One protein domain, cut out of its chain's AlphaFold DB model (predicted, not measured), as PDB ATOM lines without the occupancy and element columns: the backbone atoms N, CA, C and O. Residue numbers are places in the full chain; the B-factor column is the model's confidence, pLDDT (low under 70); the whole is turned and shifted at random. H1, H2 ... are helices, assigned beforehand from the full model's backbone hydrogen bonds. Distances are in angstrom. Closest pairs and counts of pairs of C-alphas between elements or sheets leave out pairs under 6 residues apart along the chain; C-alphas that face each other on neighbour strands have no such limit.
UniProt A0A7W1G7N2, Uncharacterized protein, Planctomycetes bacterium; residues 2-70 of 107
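What this domain is: This is residues 2 to 70 of the 107 residues of an uncharacterized protein of Planctomycetes bacterium (UniProt A0A7W1G7N2). The longest helix, H2, makes one side of an open arch; the shorter H1 folds back on its first part as a helical hairpin, and past its other end H3 turns back without touching it. Residues 32 to 70, the last part of H2, the link and H3, stand free. The 69 printed residues hold three named helices, H1, H2 and H3 along the chain, and no named strand: all helix. The whole is extended, with a radius of gyration of the C-alphas of 18.1 A and spans of 47 by 33 by 20 A.

How they stand to each other: H2, residues 20 to 43, touches H1, residues 6 to 16, with residues 20 to 27 alone. Their closest C-alphas, those of Gly 23 and Asp 14, are 5.2 A apart. This hairpin runs opposite ways at a steep tilt of 38 degrees. H3, residues 50 to 70, is apart from H1 and H2. In H1, H2 and H3 every O i to N i+4 pair is within hydrogen-bond range.

Where its parts are: H2 is 35.1 A long, from C-alpha 20 at (-81.572, -103.072, -77.975). H1 measures 15.3 A. H3 measures 29.6 A, ending at C-alpha 70 at (-76.076, -70.635, -68.971).

The domain as a whole: The C-alphas farthest apart, those of Pro 20 and Ala 51, are 49.2 A apart. The printed part has no cut. The H1 to H2 link is tight, the H2 to H3 link short. Residues 2 to 3 and 38 to 70 have pLDDT under 70.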
ATOM      1  N   ALA A   2     -58.790-103.532 -59.894       56.41
ATOM      2  CA  ALA A   2     -58.598-103.710 -61.333       56.41
ATOM      3  C   ALA A   2     -59.769-103.049 -62.076       56.41
ATOM      4  O   ALA A   2     -60.899-103.103 -61.591       56.41
ATOM      5  N   ALA A   3     -59.497-102.389 -63.203       66.12
ATOM      6  CA  ALA A   3     -60.568-101.897 -64.061       66.12
ATOM      7  C   ALA A   3     -61.371-103.104 -64.583       66.12
ATOM      8  O   ALA A   3     -60.746-104.109 -64.935       66.12
ATOM      9  N   PRO A   4     -62.716-103.039 -64.598       74.19
ATOM     10  CA  PRO A   4     -63.533-104.105 -65.166       74.19
ATOM     11  C   PRO A   4     -63.164-104.306 -66.635       74.19
ATOM     12  O   PRO A   4     -62.805-103.351 -67.329       74.19
ATOM     13  N   SER A   5     -63.235-105.551 -67.093       84.31
ATOM     14  CA  SER A   5     -62.987-105.873 -68.498       84.31
ATOM     15  C   SER A   5     -64.054-105.241 -69.398       84.31
ATOM     16  O   SER A   5     -65.202-105.060 -68.986       84.31
ATOM     17  N   ASP A   6     -63.704-104.935 -70.651       82.62
ATOM     18  CA  ASP A   6     -64.644-104.378 -71.636       82.62
ATOM     19  C   ASP A   6     -65.900-105.254 -71.792       82.62
ATOM     20  O   ASP A   6     -67.001-104.753 -72.010       82.62
ATOM     21  N   GLU A   7     -65.751-106.570 -71.627       83.81
ATOM     22  CA  GLU A   7     -66.855-107.525 -71.687       83.81
ATOM     23  C   GLU A   7     -67.811-107.405 -70.491       83.81
ATOM     24  O   GLU A   7     -69.029-107.433 -70.666       83.81
ATOM     25  N   GLU A   8     -67.287-107.225 -69.276       83.81
ATOM     26  CA  GLU A   8     -68.106-106.964 -68.086       83.81
ATOM     27  C   GLU A   8     -68.825-105.621 -68.199       83.81
ATOM     28  O   GLU A   8     -70.001-105.515 -67.856       83.81
ATOM     29  N   LEU A   9     -68.150-104.611 -68.750       84.75
ATOM     30  CA  LEU A   9     -68.744-103.300 -68.965       84.75
ATOM     31  C   LEU A   9     -69.882-103.355 -69.993       84.75
ATOM     32  O   LEU A   9     -70.939-102.767 -69.776       84.75
ATOM     33  N   PHE A  10     -69.715-104.102 -71.086       87.62
ATOM     34  CA  PHE A  10     -70.778-104.284 -72.077       87.62
ATOM     35  C   PHE A  10     -71.972-105.066 -71.532       87.62
ATOM     36  O   PHE A  10     -73.099-104.754 -71.907       87.62
ATOM     37  N   LYS A  11     -71.759-106.006 -70.604       87.81
ATOM     38  CA  LYS A  11     -72.863-106.679 -69.902       87.81
ATOM     39  C   LYS A  11     -73.672-105.715 -69.040       87.81
ATOM     40  O   LYS A  11     -74.892-105.824 -69.013       87.81
ATOM     41  N   VAL A  12     -73.018-104.767 -68.370       87.12
ATOM     42  CA  VAL A  12     -73.712-103.725 -67.594       87.12
ATOM     43  C   VAL A  12     -74.505-102.802 -68.519       87.12
ATOM     44  O   VAL A  12     -75.679-102.561 -68.271       87.12
ATOM     45  N   ILE A  13     -73.902-102.362 -69.629       83.31
ATOM     46  CA  ILE A  13     -74.580-101.522 -70.628       83.31
ATOM     47  C   ILE A  13     -75.820-102.223 -71.195       83.31
ATOM     48  O   ILE A  13     -76.873-101.602 -71.310       83.31
ATOM     49  N   ASP A  14     -75.718-103.510 -71.525       86.19
ATOM     50  CA  ASP A  14     -76.853-104.275 -72.047       86.19
ATOM     51  C   ASP A  14     -77.933-104.527 -70.981       86.19
ATOM     52  O   ASP A  14     -79.112-104.603 -71.321       86.19
ATOM     53  N   ALA A  15     -77.557-104.637 -69.703       85.94
ATOM     54  CA  ALA A  15     -78.501-104.800 -68.597       85.94
ATOM     55  C   ALA A  15     -79.255-103.506 -68.249       85.94
ATOM     56  O   ALA A  15     -80.376-103.569 -67.746       85.94
ATOM     57  N   GLU A  16     -78.647-102.346 -68.501       84.50
ATOM     58  CA  GLU A  16     -79.200-101.031 -68.160       84.50
ATOM     59  C   GLU A  16     -79.909-100.352 -69.346       84.50
ATOM     60  O   GLU A  16     -80.706 -99.434 -69.155       84.50
ATOM     61  N   ALA A  17     -79.674-100.826 -70.573       85.06
ATOM     62  CA  ALA A  17     -80.330-100.314 -71.767       85.06
ATOM     63  C   ALA A  17     -81.847-100.564 -71.737       85.06
ATOM     64  O   ALA A  17     -82.310-101.696 -71.586       85.06
ATOM     65  N   ALA A  18     -82.643 -99.521 -71.989       80.94
ATOM     66  CA  ALA A  18     -84.096 -99.658 -72.053       80.94
ATOM     67  C   ALA A  18     -84.556-100.373 -73.337       80.94
ATOM     68  O   ALA A  18     -85.691-100.843 -73.428       80.94
ATOM     69  N   ASN A  19     -83.695-100.432 -74.360       84.31
ATOM     70  CA  ASN A  19     -83.965-101.109 -75.623       84.31
ATOM     71  C   ASN A  19     -82.669-101.569 -76.339       84.31
ATOM     72  O   ASN A  19     -81.587-101.038 -76.084       84.31
ATOM     73  N   PRO A  20     -82.754-102.516 -77.298       83.56
ATOM     74  CA  PRO A  20     -81.572-103.072 -77.975       83.56
ATOM     75  C   PRO A  20     -80.765-102.062 -78.809       83.56
ATOM     76  O   PRO A  20     -79.570-102.255 -79.053       83.56
ATOM     77  N   ARG A  21     -81.411-100.983 -79.274       82.19
ATOM     78  CA  ARG A  21     -80.739 -99.915 -80.030       82.19
ATOM     79  C   ARG A  21     -79.840 -99.092 -79.115       82.19
ATOM     80  O   ARG A  21     -78.675 -98.896 -79.435       82.19
ATOM     81  N   GLU A  22     -80.342 -98.722 -77.946       78.56
ATOM     82  CA  GLU A  22     -79.611 -97.959 -76.937       78.56
ATOM     83  C   GLU A  22     -78.354 -98.688 -76.435       78.56
ATOM     84  O   GLU A  22     -77.296 -98.070 -76.302       78.56
ATOM     85  N   GLY A  23     -78.414-100.014 -76.256       86.00
ATOM     86  CA  GLY A  23     -77.228-100.814 -75.915       86.00
ATOM     87  C   GLY A  23     -76.182-100.852 -77.040       86.00
ATOM     88  O   GLY A  23     -74.975-100.889 -76.795       86.00
ATOM     89  N   THR A  24     -76.618-100.800 -78.301       87.06
ATOM     90  CA  THR A  24     -75.711-100.737 -79.461       87.06
ATOM     91  C   THR A  24     -75.035 -99.369 -79.560       87.06
ATOM     92  O   THR A  24     -73.810 -99.298 -79.691       87.06
ATOM     93  N   ASP A  25     -75.806 -98.292 -79.412       84.38
ATOM     94  CA  ASP A  25     -75.296 -96.918 -79.442       84.38
ATOM     95  C   ASP A  25     -74.329 -96.652 -78.281       84.38
ATOM     96  O   ASP A  25     -73.246 -96.098 -78.479       84.38
ATOM     97  N   SER A  26     -74.653 -97.136 -77.080       84.12
ATOM     98  CA  SER A  26     -73.799 -96.998 -75.896       84.12
ATOM     99  C   SER A  26     -72.445 -97.693 -76.072       84.12
ATOM    100  O   SER A  26     -71.402 -97.126 -75.732       84.12
ATOM    101  N   ARG A  27     -72.421 -98.886 -76.685       87.06
ATOM    102  CA  ARG A  27     -71.171 -99.587 -77.033       87.06
ATOM    103  C   ARG A  27     -70.343 -98.825 -78.065       87.06
ATOM    104  O   ARG A  27     -69.117 -98.777 -77.950       87.06
ATOM    105  N   LEU A  28     -70.995 -98.227 -79.060       89.19
ATOM    106  CA  LEU A  28     -70.332 -97.431 -80.091       89.19
ATOM    107  C   LEU A  28     -69.693 -96.170 -79.498       89.19
ATOM    108  O   LEU A  28     -68.528 -95.884 -79.778       89.19
ATOM    109  N   ILE A  29     -70.416 -95.459 -78.628       86.00
ATOM    110  CA  ILE A  29     -69.904 -94.282 -77.915       86.00
ATOM    111  C   ILE A  29     -68.717 -94.668 -77.031       86.00
ATOM    112  O   ILE A  29     -67.685 -93.998 -77.074       86.00
ATOM    113  N   TYR A  30     -68.827 -95.764 -76.275       87.44
ATOM    114  CA  TYR A  30     -67.734 -96.243 -75.431       87.44
ATOM    115  C   TYR A  30     -66.461 -96.517 -76.243       87.44
ATOM    116  O   TYR A  30     -65.395 -96.021 -75.889       87.44
ATOM    117  N   ARG A  31     -66.574 -97.234 -77.369       86.38
ATOM    118  CA  ARG A  31     -65.431 -97.517 -78.254       86.38
ATOM    119  C   ARG A  31     -64.817 -96.248 -78.843       86.38
ATOM    120  O   ARG A  31     -63.600 -96.112 -78.878       86.38
ATOM    121  N   ALA A  32     -65.646 -95.297 -79.271       85.00
ATOM    122  CA  ALA A  32     -65.158 -94.023 -79.796       85.00
ATOM    123  C   ALA A  32     -64.407 -93.203 -78.727       85.00
ATOM    124  O   ALA A  32     -63.430 -92.515 -79.035       85.00
ATOM    125  N   LEU A  33     -64.853 -93.273 -77.468       83.06
ATOM    126  CA  LEU A  33     -64.198 -92.619 -76.337       83.06
ATOM    127  C   LEU A  33     -62.907 -93.327 -75.929       83.06
ATOM    128  O   LEU A  33     -61.926 -92.636 -75.664       83.06
ATOM    129  N   SER A  34     -62.875 -94.662 -75.896       83.62
ATOM    130  CA  SER A  34     -61.663 -95.414 -75.548       83.62
ATOM    131  C   SER A  34     -60.560 -95.196 -76.585       83.62
ATOM    132  O   SER A  34     -59.450 -94.821 -76.217       83.62
ATOM    133  N   GLU A  35     -60.892 -95.262 -77.877       81.00
ATOM    134  CA  GLU A  35     -59.951 -94.992 -78.968       81.00
ATOM    135  C   GLU A  35     -59.379 -93.563 -78.896       81.00
ATOM    136  O   GLU A  35     -58.182 -93.335 -79.094       81.00
ATOM    137  N   ARG A  36     -60.219 -92.567 -78.583       74.75
ATOM    138  CA  ARG A  36     -59.766 -91.177 -78.414       74.75
ATOM    139  C   ARG A  36     -58.988 -90.957 -77.123       74.75
ATOM    140  O   ARG A  36     -58.073 -90.138 -77.132       74.75
ATOM    141  N   ARG A  37     -59.320 -91.653 -76.035       73.62
ATOM    142  CA  ARG A  37     -58.590 -91.578 -74.763       73.62
ATOM    143  C   ARG A  37     -57.143 -92.002 -74.956       73.62
ATOM    144  O   ARG A  37     -56.261 -91.311 -74.468       73.62
ATOM    145  N   ASP A  38     -56.904 -93.072 -75.702       69.06
ATOM    146  CA  ASP A  38     -55.548 -93.572 -75.929       69.06
ATOM    147  C   ASP A  38     -54.730 -92.581 -76.781       69.06
ATOM    148  O   ASP A  38     -53.560 -92.324 -76.497       69.06
ATOM    149  N   ARG A  39     -55.376 -91.905 -77.745       65.88
ATOM    150  CA  ARG A  39     -54.765 -90.799 -78.507       65.88
ATOM    151  C   ARG A  39     -54.485 -89.560 -77.653       65.88
ATOM    152  O   ARG A  39     -53.455 -88.919 -77.830       65.88
ATOM    153  N   LEU A  40     -55.385 -89.211 -76.734       64.38
ATOM    154  CA  LEU A  40     -55.223 -88.057 -75.845       64.38
ATOM    155  C   LEU A  40     -54.200 -88.320 -74.737       64.38
ATOM    156  O   LEU A  40     -53.433 -87.423 -74.412       64.38
ATOM    157  N   GLY A  41     -54.143 -89.536 -74.192       60.84
ATOM    158  CA  GLY A  41     -53.156 -89.935 -73.188       60.84
ATOM    159  C   GLY A  41     -51.727 -89.877 -73.726       60.84
ATOM    160  O   GLY A  41     -50.831 -89.443 -73.011       60.84
ATOM    161  N   ALA A  42     -51.528 -90.213 -75.005       54.88
ATOM    162  CA  ALA A  42     -50.242 -90.063 -75.685       54.88
ATOM    163  C   ALA A  42     -49.909 -88.602 -76.062       54.88
ATOM    164  O   ALA A  42     -48.739 -88.248 -76.150       54.88
ATOM    165  N   ALA A  43     -50.923 -87.755 -76.273       52.59
ATOM    166  CA  ALA A  43     -50.770 -86.340 -76.632       52.59
ATOM    167  C   ALA A  43     -50.807 -85.378 -75.428       52.59
ATOM    168  O   ALA A  43     -50.725 -84.163 -75.605       52.59
ATOM    169  N   SER A  44     -50.944 -85.897 -74.206       51.62
ATOM    170  CA  SER A  44     -50.979 -85.104 -72.974       51.62
ATOM    171  C   SER A  44     -49.568 -84.759 -72.501       51.62
ATOM    172  O   SER A  44     -49.209 -85.004 -71.353       51.62
ATOM    173  N   ASP A  45     -48.773 -84.156 -73.382       51.28
ATOM    174  CA  ASP A  45     -47.622 -83.360 -72.965       51.28
ATOM    175  C   ASP A  45     -48.180 -82.033 -72.429       51.28
ATOM    176  O   ASP A  45     -48.231 -81.009 -73.113       51.28
ATOM    177  N   LEU A  46     -48.778 -82.093 -71.233       55.91
ATOM    178  CA  LEU A  46     -49.266 -80.894 -70.564       55.91
ATOM    179  C   LEU A  46     -48.045 -80.019 -70.268       55.91
ATOM    180  O   LEU A  46     -47.134 -80.485 -69.577       55.91
ATOM    181  N   PRO A  47     -48.006 -78.763 -70.744       54.59
ATOM    182  CA  PRO A  47     -46.878 -77.892 -70.466       54.59
ATOM    183  C   PRO A  47     -46.713 -77.766 -68.946       54.59
ATOM    184  O   PRO A  47     -47.620 -77.299 -68.258       54.59
ATOM    185  N   GLN A  48     -45.550 -78.167 -68.416       58.03
ATOM    186  CA  GLN A  48     -45.206 -78.111 -66.981       58.03
ATOM    187  C   GLN A  48     -45.076 -76.678 -66.432       58.03
ATOM    188  O   GLN A  48     -44.589 -76.453 -65.321       58.03
ATOM    189  N   ASP A  49     -45.488 -75.686 -67.213       57.84
ATOM    190  CA  ASP A  49     -45.431 -74.291 -66.845       57.84
ATOM    191  C   ASP A  49     -46.569 -73.975 -65.862       57.84
ATOM    192  O   ASP A  49     -47.754 -73.867 -66.212       57.84
ATOM    193  N   LYS A  50     -46.193 -73.864 -64.584       58.03
ATOM    194  CA  LYS A  50     -47.105 -73.553 -63.478       58.03
ATOM    195  C   LYS A  50     -47.833 -72.226 -63.697       58.03
ATOM    196  O   LYS A  50     -49.009 -72.136 -63.361       58.03
ATOM    197  N   ALA A  51     -47.188 -71.237 -64.318       60.09
ATOM    198  CA  ALA A  51     -47.791 -69.927 -64.554       60.09
ATOM    199  C   ALA A  51     -48.894 -69.989 -65.624       60.09
ATOM    200  O   ALA A  51     -49.950 -69.367 -65.481       60.09
ATOM    201  N   LEU A  52     -48.691 -70.789 -66.678       58.56
ATOM    202  CA  LEU A  52     -49.728 -71.053 -67.680       58.56
ATOM    203  C   LEU A  52     -50.865 -71.899 -67.105       58.56
ATOM    204  O   LEU A  52     -52.027 -71.613 -67.384       58.56
ATOM    205  N   SER A  53     -50.555 -72.883 -66.260       60.50
ATOM    206  CA  SER A  53     -51.565 -73.704 -65.581       60.50
ATOM    207  C   SER A  53     -52.451 -72.874 -64.651       60.50
ATOM    208  O   SER A  53     -53.671 -73.013 -64.686       60.50
ATOM    209  N   GLU A  54     -51.875 -71.960 -63.869       63.88
ATOM    210  CA  GLU A  54     -52.633 -71.042 -63.010       63.88
ATOM    211  C   GLU A  54     -53.516 -70.096 -63.827       63.88
ATOM    212  O   GLU A  54     -54.693 -69.910 -63.505       63.88
ATOM    213  N   LYS A  55     -52.988 -69.557 -64.933       66.50
ATOM    214  CA  LYS A  55     -53.745 -68.692 -65.842       66.50
ATOM    215  C   LYS A  55     -54.893 -69.442 -66.522       66.50
ATOM    216  O   LYS A  55     -56.004 -68.923 -66.580       66.50
ATOM    217  N   ILE A  56     -54.661 -70.675 -66.978       63.00
ATOM    218  CA  ILE A  56     -55.698 -71.540 -67.556       63.00
ATOM    219  C   ILE A  56     -56.727 -71.928 -66.494       63.00
ATOM    220  O   ILE A  56     -57.912 -71.917 -66.791       63.00
ATOM    221  N   LEU A  57     -56.331 -72.222 -65.253       65.06
ATOM    222  CA  LEU A  57     -57.271 -72.533 -64.170       65.06
ATOM    223  C   LEU A  57     -58.131 -71.323 -63.777       65.06
ATOM    224  O   LEU A  57     -59.320 -71.485 -63.491       65.06
ATOM    225  N   ALA A  58     -57.560 -70.117 -63.777       66.50
ATOM    226  CA  ALA A  58     -58.296 -68.878 -63.536       66.50
ATOM    227  C   ALA A  58     -59.300 -68.588 -64.668       66.50
ATOM    228  O   ALA A  58     -60.478 -68.333 -64.405       66.50
ATOM    229  N   GLU A  59     -58.861 -68.716 -65.921       61.09
ATOM    230  CA  GLU A  59     -59.691 -68.551 -67.121       61.09
ATOM    231  C   GLU A  59     -60.763 -69.655 -67.236       61.09
ATOM    232  O   GLU A  59     -61.910 -69.409 -67.606       61.09
ATOM    233  N   ALA A  60     -60.435 -70.890 -66.859       61.31
ATOM    234  CA  ALA A  60     -61.372 -72.005 -66.849       61.31
ATOM    235  C   ALA A  60     -62.430 -71.835 -65.758       61.31
ATOM    236  O   ALA A  60     -63.593 -72.143 -66.010       61.31
ATOM    237  N   ARG A  61     -62.085 -71.309 -64.572       62.28
ATOM    238  CA  ARG A  61     -63.079 -70.963 -63.540       62.28
ATOM    239  C   ARG A  61     -64.032 -69.872 -64.018       62.28
ATOM    240  O   ARG A  61     -65.235 -70.009 -63.801       62.28
ATOM    241  N   SER A  62     -63.533 -68.833 -64.687       61.84
ATOM    242  CA  SER A  62     -64.385 -67.744 -65.183       61.84
ATOM    243  C   SER A  62     -65.340 -68.229 -66.283       61.84
ATOM    244  O   SER A  62     -66.548 -67.990 -66.204       61.84
ATOM    245  N   ARG A  63     -64.844 -69.013 -67.250       58.38
ATOM    246  CA  ARG A  63     -65.673 -69.612 -68.310       58.38
ATOM    247  C   ARG A  63     -66.616 -70.688 -67.781       58.38
ATOM    248  O   ARG A  63     -67.765 -70.746 -68.203       58.38
ATOM    249  N   SER A  64     -66.189 -71.496 -66.813       55.00
ATOM    250  CA  SER A  64     -67.057 -72.495 -66.175       55.00
ATOM    251  C   SER A  64     -68.169 -71.840 -65.365       55.00
ATOM    252  O   SER A  64     -69.280 -72.359 -65.358       55.00
ATOM    253  N   ALA A  65     -67.929 -70.682 -64.742       58.00
ATOM    254  CA  ALA A  65     -68.980 -69.906 -64.089       58.00
ATOM    255  C   ALA A  65     -70.000 -69.365 -65.111       58.00
ATOM    256  O   ALA A  65     -71.204 -69.456 -64.877       58.00
ATOM    257  N   GLN A  66     -69.540 -68.899 -66.277       57.97
ATOM    258  CA  GLN A  66     -70.426 -68.481 -67.373       57.97
ATOM    259  C   GLN A  66     -71.225 -69.650 -67.972       57.97
ATOM    260  O   GLN A  66     -72.419 -69.506 -68.243       57.97
ATOM    261  N   ILE A  67     -70.611 -70.827 -68.123       52.78
ATOM    262  CA  ILE A  67     -71.277 -72.040 -68.630       52.78
ATOM    263  C   ILE A  67     -72.260 -72.606 -67.591       52.78
ATOM    264  O   ILE A  67     -73.358 -73.030 -67.936       52.78
ATOM    265  N   SER A  68     -71.924 -72.561 -66.300       52.81
ATOM    266  CA  SER A  68     -72.832 -72.947 -65.206       52.81
ATOM    267  C   SER A  68     -74.060 -72.038 -65.131       52.81
ATOM    268  O   SER A  68     -75.173 -72.513 -64.910       52.81
ATOM    269  N   ALA A  69     -73.868 -70.732 -65.343       52.72
ATOM    270  CA  ALA A  69     -74.956 -69.762 -65.377       52.72
ATOM    271  C   ALA A  69     -75.870 -69.961 -66.600       52.72
ATOM    272  O   ALA A  69     -77.089 -69.862 -66.474       52.72
ATOM    273  N   SER A  70     -75.307 -70.321 -67.757       51.44
ATOM    274  CA  SER A  70     -76.076 -70.635 -68.971       51.44
ATOM    275  C   SER A  70     -76.691 -72.042 -68.964       51.44
ATOM    276  O   SER A  70     -77.744 -72.241 -69.562       51.44
TER     277      SER A  70